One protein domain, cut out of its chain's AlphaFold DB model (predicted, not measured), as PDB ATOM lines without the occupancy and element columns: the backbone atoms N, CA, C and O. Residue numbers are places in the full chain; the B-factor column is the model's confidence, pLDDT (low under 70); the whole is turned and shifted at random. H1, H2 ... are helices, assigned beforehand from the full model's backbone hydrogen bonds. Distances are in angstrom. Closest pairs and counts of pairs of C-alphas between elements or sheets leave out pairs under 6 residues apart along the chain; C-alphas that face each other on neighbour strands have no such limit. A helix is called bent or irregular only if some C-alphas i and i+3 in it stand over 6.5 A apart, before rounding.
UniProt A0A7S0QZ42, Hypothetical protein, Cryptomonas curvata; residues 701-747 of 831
ATOM      1  N   LYS A 701     -16.464  12.349 104.479       94.44
ATOM      2  CA  LYS A 701     -17.110  13.372 105.329       94.44
ATOM      3  C   LYS A 701     -16.571  13.329 106.768       94.44
ATOM      4  O   LYS A 701     -16.312  14.381 107.346       94.44
ATOM      5  N   ALA A 702     -16.394  12.144 107.356       92.69
ATOM      6  CA  ALA A 702     -15.862  12.007 108.715       92.69
ATOM      7  C   ALA A 702     -14.386  12.441 108.825       92.69
ATOM      8  O   ALA A 702     -14.027  13.152 109.760       92.69
ATOM      9  N   GLU A 703     -13.551  12.067 107.857       93.88
ATOM     10  CA  GLU A 703     -12.108  12.358 107.822       93.88
ATOM     11  C   GLU A 703     -11.791  13.830 107.459       93.88
ATOM     12  O   GLU A 703     -10.761  14.373 107.873       93.88
ATOM     13  N   LEU A 704     -12.713  14.510 106.766       95.69
ATOM     14  CA  LEU A 704     -12.733  15.970 106.600       95.69
ATOM     15  C   LEU A 704     -13.161  16.695 107.886       95.69
ATOM     16  O   LEU A 704     -12.507  17.655 108.289       95.69
ATOM     17  N   ILE A 705     -14.208  16.217 108.577       94.75
ATOM     18  CA  ILE A 705     -14.615  16.752 109.893       94.75
ATOM     19  C   ILE A 705     -13.488  16.578 110.925       94.75
ATOM     20  O   ILE A 705     -13.259  17.478 111.736       94.75
ATOM     21  N   ARG A 706     -12.748  15.459 110.887       94.00
ATOM     22  CA  ARG A 706     -11.596  15.226 111.774       94.00
ATOM     23  C   ARG A 706     -10.522  16.300 111.597       94.00
ATOM     24  O   ARG A 706     -10.036  16.801 112.605       94.00
ATOM     25  N   ARG A 707     -10.215  16.691 110.351       95.19
ATOM     26  CA  ARG A 707      -9.295  17.800 110.029       95.19
ATOM     27  C   ARG A 707      -9.827  19.149 110.485       95.19
ATOM     28  O   ARG A 707      -9.129  19.852 111.197       95.19
ATOM     29  N   LEU A 708     -11.070  19.469 110.133       95.62
ATOM     30  CA  LEU A 708     -11.722  20.733 110.488       95.62
ATOM     31  C   LEU A 708     -11.714  21.001 112.002       95.62
ATOM     32  O   LEU A 708     -11.505  22.125 112.442       95.62
ATOM     33  N   THR A 709     -11.914  19.950 112.797       94.19
ATOM     34  CA  THR A 709     -11.905  20.014 114.268       94.19
ATOM     35  C   THR A 709     -10.518  19.864 114.904       94.19
ATOM     36  O   THR A 709     -10.397  19.940 116.120       94.19
ATOM     37  N   ARG A 710      -9.468  19.644 114.105       94.75
ATOM     38  CA  ARG A 710      -8.051  19.561 114.512       94.75
ATOM     39  C   ARG A 710      -7.220  20.441 113.583       94.75
ATOM     40  O   ARG A 710      -6.303  19.990 112.903       94.75
ATOM     41  N   SER A 711      -7.634  21.691 113.467       95.31
ATOM     42  CA  SER A 711      -6.900  22.776 112.820       95.31
ATOM     43  C   SER A 711      -7.257  24.049 113.576       95.31
ATOM     44  O   SER A 711      -8.448  24.336 113.730       95.31
ATOM     45  N   SER A 712      -6.267  24.782 114.078       94.12
ATOM     46  CA  SER A 712      -6.456  26.087 114.725       94.12
ATOM     47  C   SER A 712      -7.149  27.049 113.764       94.12
ATOM     48  O   SER A 712      -8.208  27.599 114.070       94.12
ATOM     49  N   ASP A 713      -6.604  27.123 112.553       93.50
ATOM     50  CA  ASP A 713      -6.900  28.106 111.521       93.50
ATOM     51  C   ASP A 713      -7.258  27.471 110.162       93.50
ATOM     52  O   ASP A 713      -7.010  26.290 109.883       93.50
ATOM     53  N   GLN A 714      -7.823  28.302 109.284       95.25
ATOM     54  CA  GLN A 714      -8.272  27.909 107.949       95.25
ATOM     55  C   GLN A 714      -7.115  27.495 107.018       95.25
ATOM     56  O   GLN A 714      -7.331  26.679 106.120       95.25
ATOM     57  N   ASN A 715      -5.891  27.995 107.227       95.06
ATOM     58  CA  ASN A 715      -4.747  27.704 106.360       95.06
ATOM     59  C   ASN A 715      -4.161  26.314 106.649       95.06
ATOM     60  O   ASN A 715      -3.922  25.548 105.709       95.06
ATOM     61  N   ARG A 716      -3.990  25.937 107.924       94.69
ATOM     62  CA  ARG A 716      -3.635  24.560 108.325       94.69
ATOM     63  C   ARG A 716      -4.723  23.570 107.897       94.69
ATOM     64  O   ARG A 716      -4.405  22.527 107.317       94.69
ATOM     65  N   TRP A 717      -6.003  23.931 108.042       95.88
ATOM     66  CA  TRP A 717      -7.113  23.110 107.537       95.88
ATOM     67  C   TRP A 717      -7.041  22.887 106.019       95.88
ATOM     68  O   TRP A 717      -7.105  21.742 105.560       95.88
ATOM     69  N   ALA A 718      -6.852  23.955 105.236       95.69
ATOM     70  CA  ALA A 718      -6.754  23.885 103.779       95.69
ATOM     71  C   ALA A 718      -5.573  23.012 103.319       95.69
ATOM     72  O   ALA A 718      -5.772  22.105 102.505       95.69
ATOM     73  N   LYS A 719      -4.377  23.200 103.900       95.06
ATOM     74  CA  LYS A 719      -3.190  22.354 103.655       95.06
ATOM     75  C   LYS A 719      -3.482  20.877 103.948       95.06
ATOM     76  O   LYS A 719      -3.217  20.005 103.116       95.06
ATOM     77  N   SER A 720      -4.089  20.583 105.098       94.19
ATOM     78  CA  SER A 720      -4.416  19.211 105.506       94.19
ATOM     79  C   SER A 720      -5.451  18.551 104.579       94.19
ATOM     80  O   SER A 720      -5.350  17.356 104.273       94.19
ATOM     81  N   CYS A 721      -6.423  19.319 104.078       95.44
ATOM     82  CA  CYS A 721      -7.399  18.873 103.081       95.44
ATOM     83  C   CYS A 721      -6.780  18.678 101.686       95.44
ATOM     84  O   CYS A 721      -7.093  17.685 101.031       95.44
ATOM     85  N   GLN A 722      -5.857  19.538 101.247       95.38
ATOM     86  CA  GLN A 722      -5.118  19.371  99.987       95.38
ATOM     87  C   GLN A 722      -4.280  18.078  99.993       95.38
ATOM     88  O   GLN A 722      -4.313  17.296  99.035       95.38
ATOM     89  N   LEU A 723      -3.602  17.790 101.111       93.19
ATOM     90  CA  LEU A 723      -2.905  16.520 101.316       93.19
ATOM     91  C   LEU A 723      -3.879  15.330 101.246       93.19
ATOM     92  O   LEU A 723      -3.612  14.357 100.544       93.19
ATOM     93  N   PHE A 724      -5.044  15.410 101.897       94.75
ATOM     94  CA  PHE A 724      -6.048  14.341 101.830       94.75
ATOM     95  C   PHE A 724      -6.581  14.111 100.408       94.75
ATOM     96  O   PHE A 724      -6.663  12.968  99.959       94.75
ATOM     97  N   TYR A 725      -6.885  15.187  99.677       95.88
ATOM     98  CA  TYR A 725      -7.350  15.127  98.291       95.88
ATOM     99  C   TYR A 725      -6.321  14.441  97.385       95.88
ATOM    100  O   TYR A 725      -6.678  13.517  96.653       95.88
ATOM    101  N   SER A 726      -5.040  14.823  97.471       93.31
ATOM    102  CA  SER A 726      -3.981  14.164  96.690       93.31
ATOM    103  C   SER A 726      -3.878  12.669  97.014       93.31
ATOM    104  O   SER A 726      -3.890  11.857  96.095       93.31
ATOM    105  N   LYS A 727      -3.928  12.263  98.291       88.62
ATOM    106  CA  LYS A 727      -3.877  10.835  98.668       88.62
ATOM    107  C   LYS A 727      -5.121  10.029  98.291       88.62
ATOM    108  O   LYS A 727      -5.013   8.821  98.085       88.62
ATOM    109  N   LEU A 728      -6.274  10.668  98.105       88.88
ATOM    110  CA  LEU A 728      -7.437  10.035  97.474       88.88
ATOM    111  C   LEU A 728      -7.260   9.892  95.951       88.88
ATOM    112  O   LEU A 728      -7.612   8.849  95.390       88.88
ATOM    113  N   ARG A 729      -6.677  10.892  95.275       88.56
ATOM    114  CA  ARG A 729      -6.351  10.827  93.837       88.56
ATOM    115  C   ARG A 729      -5.306   9.745  93.540       88.56
ATOM    116  O   ARG A 729      -5.548   8.946  92.640       88.56
ATOM    117  N   ASP A 730      -4.254   9.631  94.355       81.88
ATOM    118  CA  ASP A 730      -3.228   8.567  94.306       81.88
ATOM    119  C   ASP A 730      -3.827   7.143  94.402       81.88
ATOM    120  O   ASP A 730      -3.214   6.162  93.987       81.88
ATOM    121  N   ILE A 731      -5.030   7.011  94.977       75.25
ATOM    122  CA  ILE A 731      -5.750   5.743  95.197       75.25
ATOM    123  C   ILE A 731      -6.870   5.522  94.153       75.25
ATOM    124  O   ILE A 731      -7.577   4.513  94.183       75.25
ATOM    125  N   GLY A 732      -7.005   6.426  93.177       80.06
ATOM    126  CA  GLY A 732      -7.923   6.282  92.043       80.06
ATOM    127  C   GLY A 732      -9.341   6.808  92.280       80.06
ATOM    128  O   GLY A 732     -10.257   6.441  91.545       80.06
ATOM    129  N   TYR A 733      -9.565   7.672  93.276       85.06
ATOM    130  CA  TYR A 733     -10.846   8.375  93.399       85.06
ATOM    131  C   TYR A 733     -11.006   9.425  92.290       85.06
ATOM    132  O   TYR A 733     -10.108  10.236  92.057       85.06
ATOM    133  N   GLY A 734     -12.158   9.440  91.614       89.31
ATOM    134  CA  GLY A 734     -12.468  10.423  90.568       89.31
ATOM    135  C   GLY A 734     -12.560  11.851  91.117       89.31
ATOM    136  O   GLY A 734     -13.196  12.075  92.145       89.31
ATOM    137  N   SER A 735     -11.953  12.817  90.421       94.06
ATOM    138  CA  SER A 735     -11.912  14.233  90.824       94.06
ATOM    139  C   SER A 735     -13.303  14.816  91.069       94.06
ATOM    140  O   SER A 735     -13.535  15.370  92.136       94.06
ATOM    141  N   GLN A 736     -14.249  14.616  90.146       94.69
ATOM    142  CA  GLN A 736     -15.616  15.141  90.273       94.69
ATOM    143  C   GLN A 736     -16.322  14.658  91.551       94.69
ATOM    144  O   GLN A 736     -16.972  15.440  92.237       94.69
ATOM    145  N   PHE A 737     -16.157  13.381  91.909       93.12
ATOM    146  CA  PHE A 737     -16.702  12.837  93.155       93.12
ATOM    147  C   PHE A 737     -16.046  13.487  94.381       93.12
ATOM    148  O   PHE A 737     -16.747  13.874  95.313       93.12
ATOM    149  N   LEU A 738     -14.719  13.651  94.375       95.25
ATOM    150  CA  LEU A 738     -14.010  14.289  95.485       95.25
ATOM    151  C   LEU A 738     -14.397  15.761  95.654       95.25
ATOM    152  O   LEU A 738     -14.665  16.165  96.778       95.25
ATOM    153  N   LEU A 739     -14.482  16.538  94.571       95.19
ATOM    154  CA  LEU A 739     -14.921  17.938  94.618       95.19
ATOM    155  C   LEU A 739     -16.328  18.048  95.225       95.19
ATOM    156  O   LEU A 739     -16.528  18.804  96.176       95.19
ATOM    157  N   THR A 740     -17.268  17.213  94.769       95.25
ATOM    158  CA  THR A 740     -18.632  17.155  95.317       95.25
ATOM    159  C   THR A 740     -18.670  16.750  96.794       95.25
ATOM    160  O   THR A 740     -19.494  17.282  97.531       95.25
ATOM    161  N   GLU A 741     -17.825  15.830  97.273       94.69
ATOM    162  CA  GLU A 741     -17.801  15.474  98.705       94.69
ATOM    163  C   GLU A 741     -17.072  16.503  99.583       94.69
ATOM    164  O   GLU A 741     -17.495  16.732 100.717       94.69
ATOM    165  N   PHE A 742     -16.015  17.144  99.076       96.56
ATOM    166  CA  PHE A 742     -15.248  18.156  99.808       96.56
ATOM    167  C   PHE A 742     -16.055  19.452  99.974       96.56
ATOM    168  O   PHE A 742     -16.108  19.987 101.077       96.56
ATOM    169  N   ALA A 743     -16.783  19.891  98.940       95.00
ATOM    170  CA  ALA A 743     -17.643  21.081  98.990       95.00
ATOM    171  C   ALA A 743     -18.781  21.006 100.033       95.00
ATOM    172  O   ALA A 743     -19.390  22.017 100.367       95.00
ATOM    173  N   LYS A 744     -19.073  19.821 100.591       94.31
ATOM    174  CA  LYS A 744     -20.089  19.624 101.644       94.31
ATOM    175  C   LYS A 744     -19.593  19.973 103.052       94.31
ATOM    176  O   LYS A 744     -20.305  19.660 104.013       94.31
ATOM    177  N   ILE A 745     -18.368  20.475 103.212       95.44
ATOM    178  CA  ILE A 745     -17.777  20.878 104.496       95.44
ATOM    179  C   ILE A 745     -16.970  22.162 104.279       95.44
ATOM    180  O   ILE A 745     -16.032  22.185 103.490       95.44
ATOM    181  N   SER A 746     -17.324  23.204 105.020       95.00
ATOM    182  CA  SER A 746     -16.682  24.519 105.006       95.00
ATOM    183  C   SER A 746     -15.876  24.768 106.288       95.00
ATOM    184  O   SER A 746     -16.011  24.027 107.264       95.00
ATOM    185  N   TRP A 747     -15.088  25.848 106.333       95.56
ATOM    186  CA  TRP A 747     -14.479  26.309 107.589       95.56
ATOM    187  C   TRP A 747     -15.545  26.717 108.626       95.56
ATOM    188  O   TRP A 747     -15.418  26.403 109.809       95.56
TER     189      TRP A 747
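AT A GLANCE: This is residues 701 to 747 of the 831 residues of the protein "Hypothetical protein" of Cryptomonas curvata (UniProt A0A7S0QZ42). One long helix, H2, forms one side of the domain, and two short helices, H1 and H3, fold back from its two ends over the same side of it, so that the beginning of H1 and the end of H3 come toward each other. The centres of the three helices make a triangle, and residues 743 to 747 run on from H3 toward the level of the beginning of H2. The printed part has 47 residues with three named helices in the order H1, H2, H3 and no named strand, and its class is all helix. It is compact, with a radius of gyration of the C-alphas of 10.3 A, and elongated in outline, spanning 30 by 18 by 15 A.

HOW THE PARTS SIT: The longest helix is H2, residues 714 to 729. H1, residues 701 to 708, touches H2, and the closest C-alphas of the two, those of Leu 708 and Trp 717, are 6.0 A apart. H2 touches H1 with residues 717 to 721 alone. The two form a helical hairpin, running opposite ways at a steep tilt of 35.4 degrees, only just past shallow. At the other end of H2, H3, residues 735 to 742, is close to it but not clearly touching, with 2 pairs of C-alphas within 8 A; the closest are those of Arg 729 and Ser 735, 7.2 A apart. H2 and H3 run opposite ways at a steep tilt of 38 degrees, only just past shallow. H1 and H3 only just touch, with 3 pairs of C-alphas within 8 A, the closest being those of Lys 701 and Glu 741 at 7.0 A. They run the same way at a steep tilt of 64 degrees. In H1, H2 and H3 every pair of O i and N i+4 is within hydrogen-bond range.

IN THESE COORDINATES: H2, 16 residues from Gln 714 to Arg 729, measures 22.2 A from first to last C-alpha, beginning at (-8.272, 27.909, 107.949) and ending at (-6.351, 10.827, 93.837). H1, 8 residues from Lys 701 to Leu 708, measures 10.5 A, and its C-alpha 701 is at (-17.110, 13.372, 105.329). H3, 8 residues from Ser 735 to Phe 742, measures 10.4 A, and its C-alpha 742 is at (-15.248, 18.156, 99.808). No helix is bent or irregular.

THE WHOLE: The two C-alphas farthest apart are those of Ser 712 and Gly 732, at 30.1 A. The first and last printed C-alphas, those of Lys 701 and Trp 747, are 13.4 A apart. The printed part has no cut. The links from H1 to H2 and from H2 to H3, 5 residues each, are both tight. The mean pLDDT of the printed part is 93.1, and no printed residue is under 70.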